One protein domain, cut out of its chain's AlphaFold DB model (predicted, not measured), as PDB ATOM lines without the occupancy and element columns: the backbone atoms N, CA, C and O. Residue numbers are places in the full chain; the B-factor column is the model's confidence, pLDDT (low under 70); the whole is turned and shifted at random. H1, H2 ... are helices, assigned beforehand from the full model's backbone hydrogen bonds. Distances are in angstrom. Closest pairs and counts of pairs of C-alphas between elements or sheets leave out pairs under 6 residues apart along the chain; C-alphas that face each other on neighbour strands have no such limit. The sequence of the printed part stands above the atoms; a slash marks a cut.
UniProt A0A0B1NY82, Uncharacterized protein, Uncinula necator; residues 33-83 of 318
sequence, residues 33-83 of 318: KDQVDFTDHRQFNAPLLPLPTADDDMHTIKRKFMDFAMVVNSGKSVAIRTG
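This is residues 33 to 83 of the 318 residues of an uncharacterized protein of Uncinula necator (UniProt A0A0B1NY82). There is little regular structure: residues 33 to 57, without a named element, swing in a wide arc towards the start of H1, the one long helix, which runs back towards the far end. After a tight turn the short H2 folds back between H1 and the arc. The 51 printed residues hold two named helices, H1 then H2, and no named strand; the class is all helix, with only 20 residues in named elements. The whole is only just loose, close to compact, with a radius of gyration of the C-alphas of 11.9 A and spans of 33 by 23 by 14 A.

H1, residues 58 to 73, and H2, residues 78 to 81, touch only at the corner by their tight link, H1 with residues 68 to 72 alone; their closest C-alphas, of Val 71 and Val 78, are 6.2 A apart. In H1 every O i to N i+4 pair is within hydrogen-bond range; H2 is too short for such a pair.

H1 begins at C-alpha 58 (36.697, 19.831, -0.629) and measures 22.2 A. H2 measures 4.9 A and ends at C-alpha 81 (24.277, 2.237, -0.179).

The farthest C-alphas, of Lys 33 and Asp 55, are 36.7 A apart. The printed part has no cut. pLDDT is under 70 at residues 33 to 36 and 40 to 45.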
ATOM      1  N   LYS A  33       4.917   8.891   1.902       48.69
ATOM      2  CA  LYS A  33       5.843   7.849   2.325       48.69
ATOM      3  C   LYS A  33       6.416   7.273   1.038       48.69
ATOM      4  O   LYS A  33       5.968   6.212   0.614       48.69
ATOM      5  N   ASP A  34       7.403   7.943   0.447       55.25
ATOM      6  CA  ASP A  34       8.398   7.192  -0.307       55.25
ATOM      7  C   ASP A  34       8.919   6.178   0.701       55.25
ATOM      8  O   ASP A  34       9.595   6.516   1.678       55.25
ATOM      9  N   GLN A  35       8.384   4.966   0.593       62.16
ATOM     10  CA  GLN A  35       8.669   3.873   1.483       62.16
ATOM     11  C   GLN A  35      10.140   3.609   1.228       62.16
ATOM     12  O   GLN A  35      10.465   2.981   0.228       62.16
ATOM     13  N   VAL A  36      11.006   4.214   2.054       61.88
ATOM     14  CA  VAL A  36      12.455   4.105   1.912       61.88
ATOM     15  C   VAL A  36      12.728   2.626   1.743       61.88
ATOM     16  O   VAL A  36      12.430   1.838   2.645       61.88
ATOM     17  N   ASP A  37      13.177   2.245   0.552       71.81
ATOM     18  CA  ASP A  37      13.284   0.836   0.227       71.81
ATOM     19  C   ASP A  37      14.491   0.292   0.987       71.81
ATOM     20  O   ASP A  37      15.649   0.521   0.624       71.81
ATOM     21  N   PHE A  38      14.214  -0.370   2.110       74.12
ATOM     22  CA  PHE A  38      15.225  -1.070   2.892       74.12
ATOM     23  C   PHE A  38      15.504  -2.480   2.353       74.12
ATOM     24  O   PHE A  38      16.383  -3.163   2.871       74.12
ATOM     25  N   THR A  39      14.745  -2.919   1.344       72.12
ATOM     26  CA  THR A  39      14.741  -4.279   0.797       72.12
ATOM     27  C   THR A  39      15.414  -4.398  -0.568       72.12
ATOM     28  O   THR A  39      15.618  -5.528  -1.021       72.12
ATOM     29  N   ASP A  40      15.827  -3.286  -1.196       68.75
ATOM     30  CA  ASP A  40      16.666  -3.276  -2.408       68.75
ATOM     31  C   ASP A  40      18.105  -3.740  -2.111       68.75
ATOM     32  O   ASP A  40      19.103  -3.036  -2.266       68.75
ATOM     33  N   HIS A  41      18.212  -4.988  -1.677       62.66
ATOM     34  CA  HIS A  41      19.437  -5.762  -1.640       62.66
ATOM     35  C   HIS A  41      19.830  -6.233  -3.053       62.66
ATOM     36  O   HIS A  41      20.906  -6.782  -3.248       62.66
ATOM     37  N   ARG A  42      18.983  -6.042  -4.076       52.50
ATOM     38  CA  ARG A  42      19.216  -6.582  -5.428       52.50
ATOM     39  C   ARG A  42      20.301  -5.827  -6.199       52.50
ATOM     40  O   ARG A  42      20.785  -6.332  -7.208       52.50
ATOM     41  N   GLN A  43      20.747  -4.671  -5.706       55.59
ATOM     42  CA  GLN A  43      21.853  -3.900  -6.279       55.59
ATOM     43  C   GLN A  43      23.222  -4.147  -5.621       55.59
ATOM     44  O   GLN A  43      24.078  -3.265  -5.672       55.59
ATOM     45  N   PHE A  44      23.495  -5.333  -5.058       54.09
ATOM     46  CA  PHE A  44      24.844  -5.685  -4.559       54.09
ATOM     47  C   PHE A  44      25.965  -5.584  -5.614       54.09
ATOM     48  O   PHE A  44      27.137  -5.574  -5.250       54.09
ATOM     49  N   ASN A  45      25.627  -5.448  -6.900       68.88
ATOM     50  CA  ASN A  45      26.607  -5.213  -7.961       68.88
ATOM     51  C   ASN A  45      26.988  -3.732  -8.139       68.88
ATOM     52  O   ASN A  45      27.971  -3.438  -8.813       68.88
ATOM     53  N   ALA A  46      26.239  -2.785  -7.564       78.44
ATOM     54  CA  ALA A  46      26.621  -1.379  -7.606       78.44
ATOM     55  C   ALA A  46      27.667  -1.100  -6.510       78.44
ATOM     56  O   ALA A  46      27.420  -1.446  -5.351       78.44
ATOM     57  N   PRO A  47      28.790  -0.423  -6.820       87.69
ATOM     58  CA  PRO A  47      29.804  -0.088  -5.827       87.69
ATOM     59  C   PRO A  47      29.185   0.616  -4.614       87.69
ATOM     60  O   PRO A  47      28.282   1.455  -4.765       87.69
ATOM     61  N   LEU A  48      29.654   0.256  -3.417       90.50
ATOM     62  CA  LEU A  48      29.312   0.966  -2.186       90.50
ATOM     63  C   LEU A  48      29.765   2.419  -2.309       90.50
ATOM     64  O   LEU A  48      30.870   2.693  -2.780       90.50
ATOM     65  N   LEU A  49      28.922   3.346  -1.863       92.31
ATOM     66  CA  LEU A  49      29.298   4.752  -1.844       92.31
ATOM     67  C   LEU A  49      30.415   4.978  -0.814       92.31
ATOM     68  O   LEU A  49      30.270   4.554   0.339       92.31
ATOM     69  N   PRO A  50      31.523   5.636  -1.201       93.94
ATOM     70  CA  PRO A  50      32.612   5.919  -0.284       93.94
ATOM     71  C   PRO A  50      32.177   6.969   0.740       93.94
ATOM     72  O   PRO A  50      31.512   7.952   0.409       93.94
ATOM     73  N   LEU A  51      32.584   6.778   1.991       92.19
ATOM     74  CA  LEU A  51      32.348   7.770   3.034       92.19
ATOM     75  C   LEU A  51      33.350   8.916   2.933       92.19
ATOM     76  O   LEU A  51      34.479   8.689   2.484       92.19
ATOM     77  N   PRO A  52      32.966  10.128   3.357       92.94
ATOM     78  CA  PRO A  52      33.917  11.207   3.558       92.94
ATOM     79  C   PRO A  52      34.970  10.802   4.600       92.94
ATOM     80  O   PRO A  52      34.617  10.302   5.670       92.94
ATOM     81  N   THR A  53      36.243  11.012   4.287       91.44
ATOM     82  CA  THR A  53      37.398  10.821   5.176       91.44
ATOM     83  C   THR A  53      38.039  12.168   5.494       91.44
ATOM     84  O   THR A  53      37.866  13.126   4.745       91.44
ATOM     85  N   ALA A  54      38.775  12.256   6.606       89.94
ATOM     86  CA  ALA A  54      39.415  13.507   7.028       89.94
ATOM     87  C   ALA A  54      40.444  14.029   6.007       89.94
ATOM     88  O   ALA A  54      40.635  15.236   5.903       89.94
ATOM     89  N   ASP A  55      41.042  13.124   5.231       95.69
ATOM     90  CA  ASP A  55      42.041  13.443   4.207       95.69
ATOM     91  C   ASP A  55      41.430  13.808   2.840       95.69
ATOM     92  O   ASP A  55      42.163  14.074   1.889       95.69
ATOM     93  N   ASP A  56      40.097  13.799   2.699       95.38
ATOM     94  CA  ASP A  56      39.459  14.194   1.441       95.38
ATOM     95  C   ASP A  56      39.579  15.705   1.206       95.38
ATOM     96  O   ASP A  56      39.307  16.523   2.088       95.38
ATOM     97  N   ASP A  57      39.860  16.093  -0.037       96.56
ATOM     98  CA  ASP A  57      39.747  17.486  -0.456       96.56
ATOM     99  C   ASP A  57      38.273  17.933  -0.575       96.56
ATOM    100  O   ASP A  57      37.333  17.140  -0.703       96.56
ATOM    101  N   MET A  58      38.047  19.250  -0.563       96.38
ATOM    102  CA  MET A  58      36.697  19.831  -0.629       96.38
ATOM    103  C   MET A  58      35.917  19.372  -1.876       96.38
ATOM    104  O   MET A  58      34.699  19.177  -1.826       96.38
ATOM    105  N   HIS A  59      36.610  19.180  -3.001       96.56
ATOM    106  CA  HIS A  59      36.001  18.717  -4.247       96.56
ATOM    107  C   HIS A  59      35.507  17.269  -4.141       96.56
ATOM    108  O   HIS A  59      34.390  16.968  -4.576       96.56
ATOM    109  N   THR A  60      36.282  16.388  -3.510       95.88
ATOM    110  CA  THR A  60      35.901  14.997  -3.247       95.88
ATOM    111  C   THR A  60      34.745  14.919  -2.266       95.88
ATOM    112  O   THR A  60      33.794  14.179  -2.526       95.88
ATOM    113  N   ILE A  61      34.766  15.724  -1.199       94.69
ATOM    114  CA  ILE A  61      33.650  15.815  -0.250       94.69
ATOM    115  C   ILE A  61      32.372  16.226  -0.986       94.69
ATOM    116  O   ILE A  61      31.362  15.530  -0.896       94.69
ATOM    117  N   LYS A  62      32.416  17.303  -1.783       95.94
ATOM    118  CA  LYS A  62      31.266  17.760  -2.578       95.94
ATOM    119  C   LYS A  62      30.717  16.651  -3.478       95.94
ATOM    120  O   LYS A  62      29.504  16.452  -3.512       95.94
ATOM    121  N   ARG A  63      31.592  15.921  -4.178       97.56
ATOM    122  CA  ARG A  63      31.197  14.793  -5.036       97.56
ATOM    123  C   ARG A  63      30.504  13.689  -4.229       97.56
ATOM    124  O   ARG A  63      29.394  13.309  -4.580       97.56
ATOM    125  N   LYS A  64      31.087  13.258  -3.102       96.00
ATOM    126  CA  LYS A  64      30.485  12.247  -2.209       96.00
ATOM    127  C   LYS A  64      29.107  12.686  -1.691       96.00
ATOM    128  O   LYS A  64      28.172  11.891  -1.661       96.00
ATOM    129  N   PHE A  65      28.942  13.963  -1.339       93.25
ATOM    130  CA  PHE A  65      27.646  14.511  -0.916       93.25
ATOM    131  C   PHE A  65      26.615  14.572  -2.046       93.25
ATOM    132  O   PHE A  65      25.438  14.312  -1.801       93.25
ATOM    133  N   MET A  66      27.035  14.881  -3.276       96.06
ATOM    134  CA  MET A  66      26.158  14.799  -4.448       96.06
ATOM    135  C   MET A  66      25.690  13.361  -4.684       96.06
ATOM    136  O   MET A  66      24.501  13.147  -4.915       96.06
ATOM    137  N   ASP A  67      26.576  12.377  -4.529       94.19
ATOM    138  CA  ASP A  67      26.213  10.963  -4.642       94.19
ATOM    139  C   ASP A  67      25.188  10.546  -3.575       94.19
ATOM    140  O   ASP A  67      24.216   9.849  -3.879       94.19
ATOM    141  N   PHE A  68      25.335  11.027  -2.335       92.69
ATOM    142  CA  PHE A  68      24.329  10.815  -1.290       92.69
ATOM    143  C   PHE A  68      22.995  11.480  -1.623       92.69
ATOM    144  O   PHE A  68      21.951  10.845  -1.474       92.69
ATOM    145  N   ALA A  69      23.013  12.724  -2.105       91.00
ATOM    146  CA  ALA A  69      21.801  13.432  -2.504       91.00
ATOM    147  C   ALA A  69      21.071  12.704  -3.642       91.00
ATOM    148  O   ALA A  69      19.850  12.583  -3.598       91.00
ATOM    149  N   MET A  70      21.803  12.148  -4.614       92.88
ATOM    150  CA  MET A  70      21.219  11.324  -5.676       92.88
ATOM    151  C   MET A  70      20.545  10.062  -5.125       92.88
ATOM    152  O   MET A  70      19.435   9.737  -5.539       92.88
ATOM    153  N   VAL A  71      21.163   9.376  -4.154       89.88
ATOM    154  CA  VAL A  71      20.550   8.206  -3.496       89.88
ATOM    155  C   VAL A  71      19.266   8.587  -2.761       89.88
ATOM    156  O   VAL A  71      18.252   7.912  -2.940       89.88
ATOM    157  N   VAL A  72      19.279   9.686  -2.001       87.25
ATOM    158  CA  VAL A  72      18.087  10.181  -1.291       87.25
ATOM    159  C   VAL A  72      16.981  10.556  -2.275       87.25
ATOM    160  O   VAL A  72      15.849  10.112  -2.109       87.25
ATOM    161  N   ASN A  73      17.309  11.297  -3.337       88.75
ATOM    162  CA  ASN A  73      16.348  11.702  -4.367       88.75
ATOM    163  C   ASN A  73      15.761  10.510  -5.140       88.75
ATOM    164  O   ASN A  73      14.675  10.620  -5.693       88.75
ATOM    165  N   SER A  74      16.460   9.371  -5.170       86.62
ATOM    166  CA  SER A  74      15.954   8.121  -5.750       86.62
ATOM    167  C   SER A  74      15.074   7.292  -4.800       86.62
ATOM    168  O   SER A  74      14.691   6.180  -5.154       86.62
ATOM    169  N   GLY A  75      14.789   7.787  -3.588       85.56
ATOM    170  CA  GLY A  75      13.987   7.080  -2.580       85.56
ATOM    171  C   GLY A  75      14.718   5.923  -1.885       85.56
ATOM    172  O   GLY A  75      14.096   5.105  -1.206       85.56
ATOM    173  N   LYS A  76      16.045   5.827  -2.044       88.06
ATOM    174  CA  LYS A  76      16.862   4.719  -1.529       88.06
ATOM    175  C   LYS A  76      17.538   5.063  -0.205       88.06
ATOM    176  O   LYS A  76      17.873   6.211   0.082       88.06
ATOM    177  N   SER A  77      17.815   4.034   0.597       85.44
ATOM    178  CA  SER A  77      18.536   4.194   1.863       85.44
ATOM    179  C   SER A  77      20.033   4.446   1.644       85.44
ATOM    180  O   SER A  77      20.776   3.568   1.194       85.44
ATOM    181  N   VAL A  78      20.508   5.630   2.046       88.75
ATOM    182  CA  VAL A  78      21.946   5.966   2.089       88.75
ATOM    183  C   VAL A  78      22.712   5.006   3.001       88.75
ATOM    184  O   VAL A  78      23.843   4.638   2.691       88.75
ATOM    185  N   ALA A  79      22.093   4.538   4.091       83.75
ATOM    186  CA  ALA A  79      22.712   3.576   5.001       83.75
ATOM    187  C   ALA A  79      23.006   2.247   4.291       83.75
ATOM    188  O   ALA A  79      24.112   1.734   4.396       83.75
ATOM    189  N   ILE A  80      22.077   1.741   3.475       84.69
ATOM    190  CA  ILE A  80      22.306   0.521   2.684       84.69
ATOM    191  C   ILE A  80      23.371   0.766   1.608       84.69
ATOM    192  O   ILE A  80      24.288  -0.037   1.462       84.69
ATOM    193  N   ARG A  81      23.315   1.904   0.895       88.62
ATOM    194  CA  ARG A  81      24.277   2.237  -0.179       88.62
ATOM    195  C   ARG A  81      25.697   2.504   0.314       88.62
ATOM    196  O   ARG A  81      26.645   2.300  -0.438       88.62
ATOM    197  N   THR A  82      25.854   2.922   1.565       88.50
ATOM    198  CA  THR A  82      27.155   3.032   2.244       88.50
ATOM    199  C   THR A  82      27.545   1.745   2.976       88.50
ATOM    200  O   THR A  82      28.601   1.693   3.600       88.50
ATOM    201  N   GLY A  83      26.716   0.695   2.921       83.44
ATOM    202  CA  GLY A  83      26.958  -0.576   3.606       83.44
ATOM    203  C   GLY A  83      26.974  -0.441   5.127       83.44
ATOM    204  O   GLY A  83      27.716  -1.155   5.793       83.44
TER     205      GLY A  83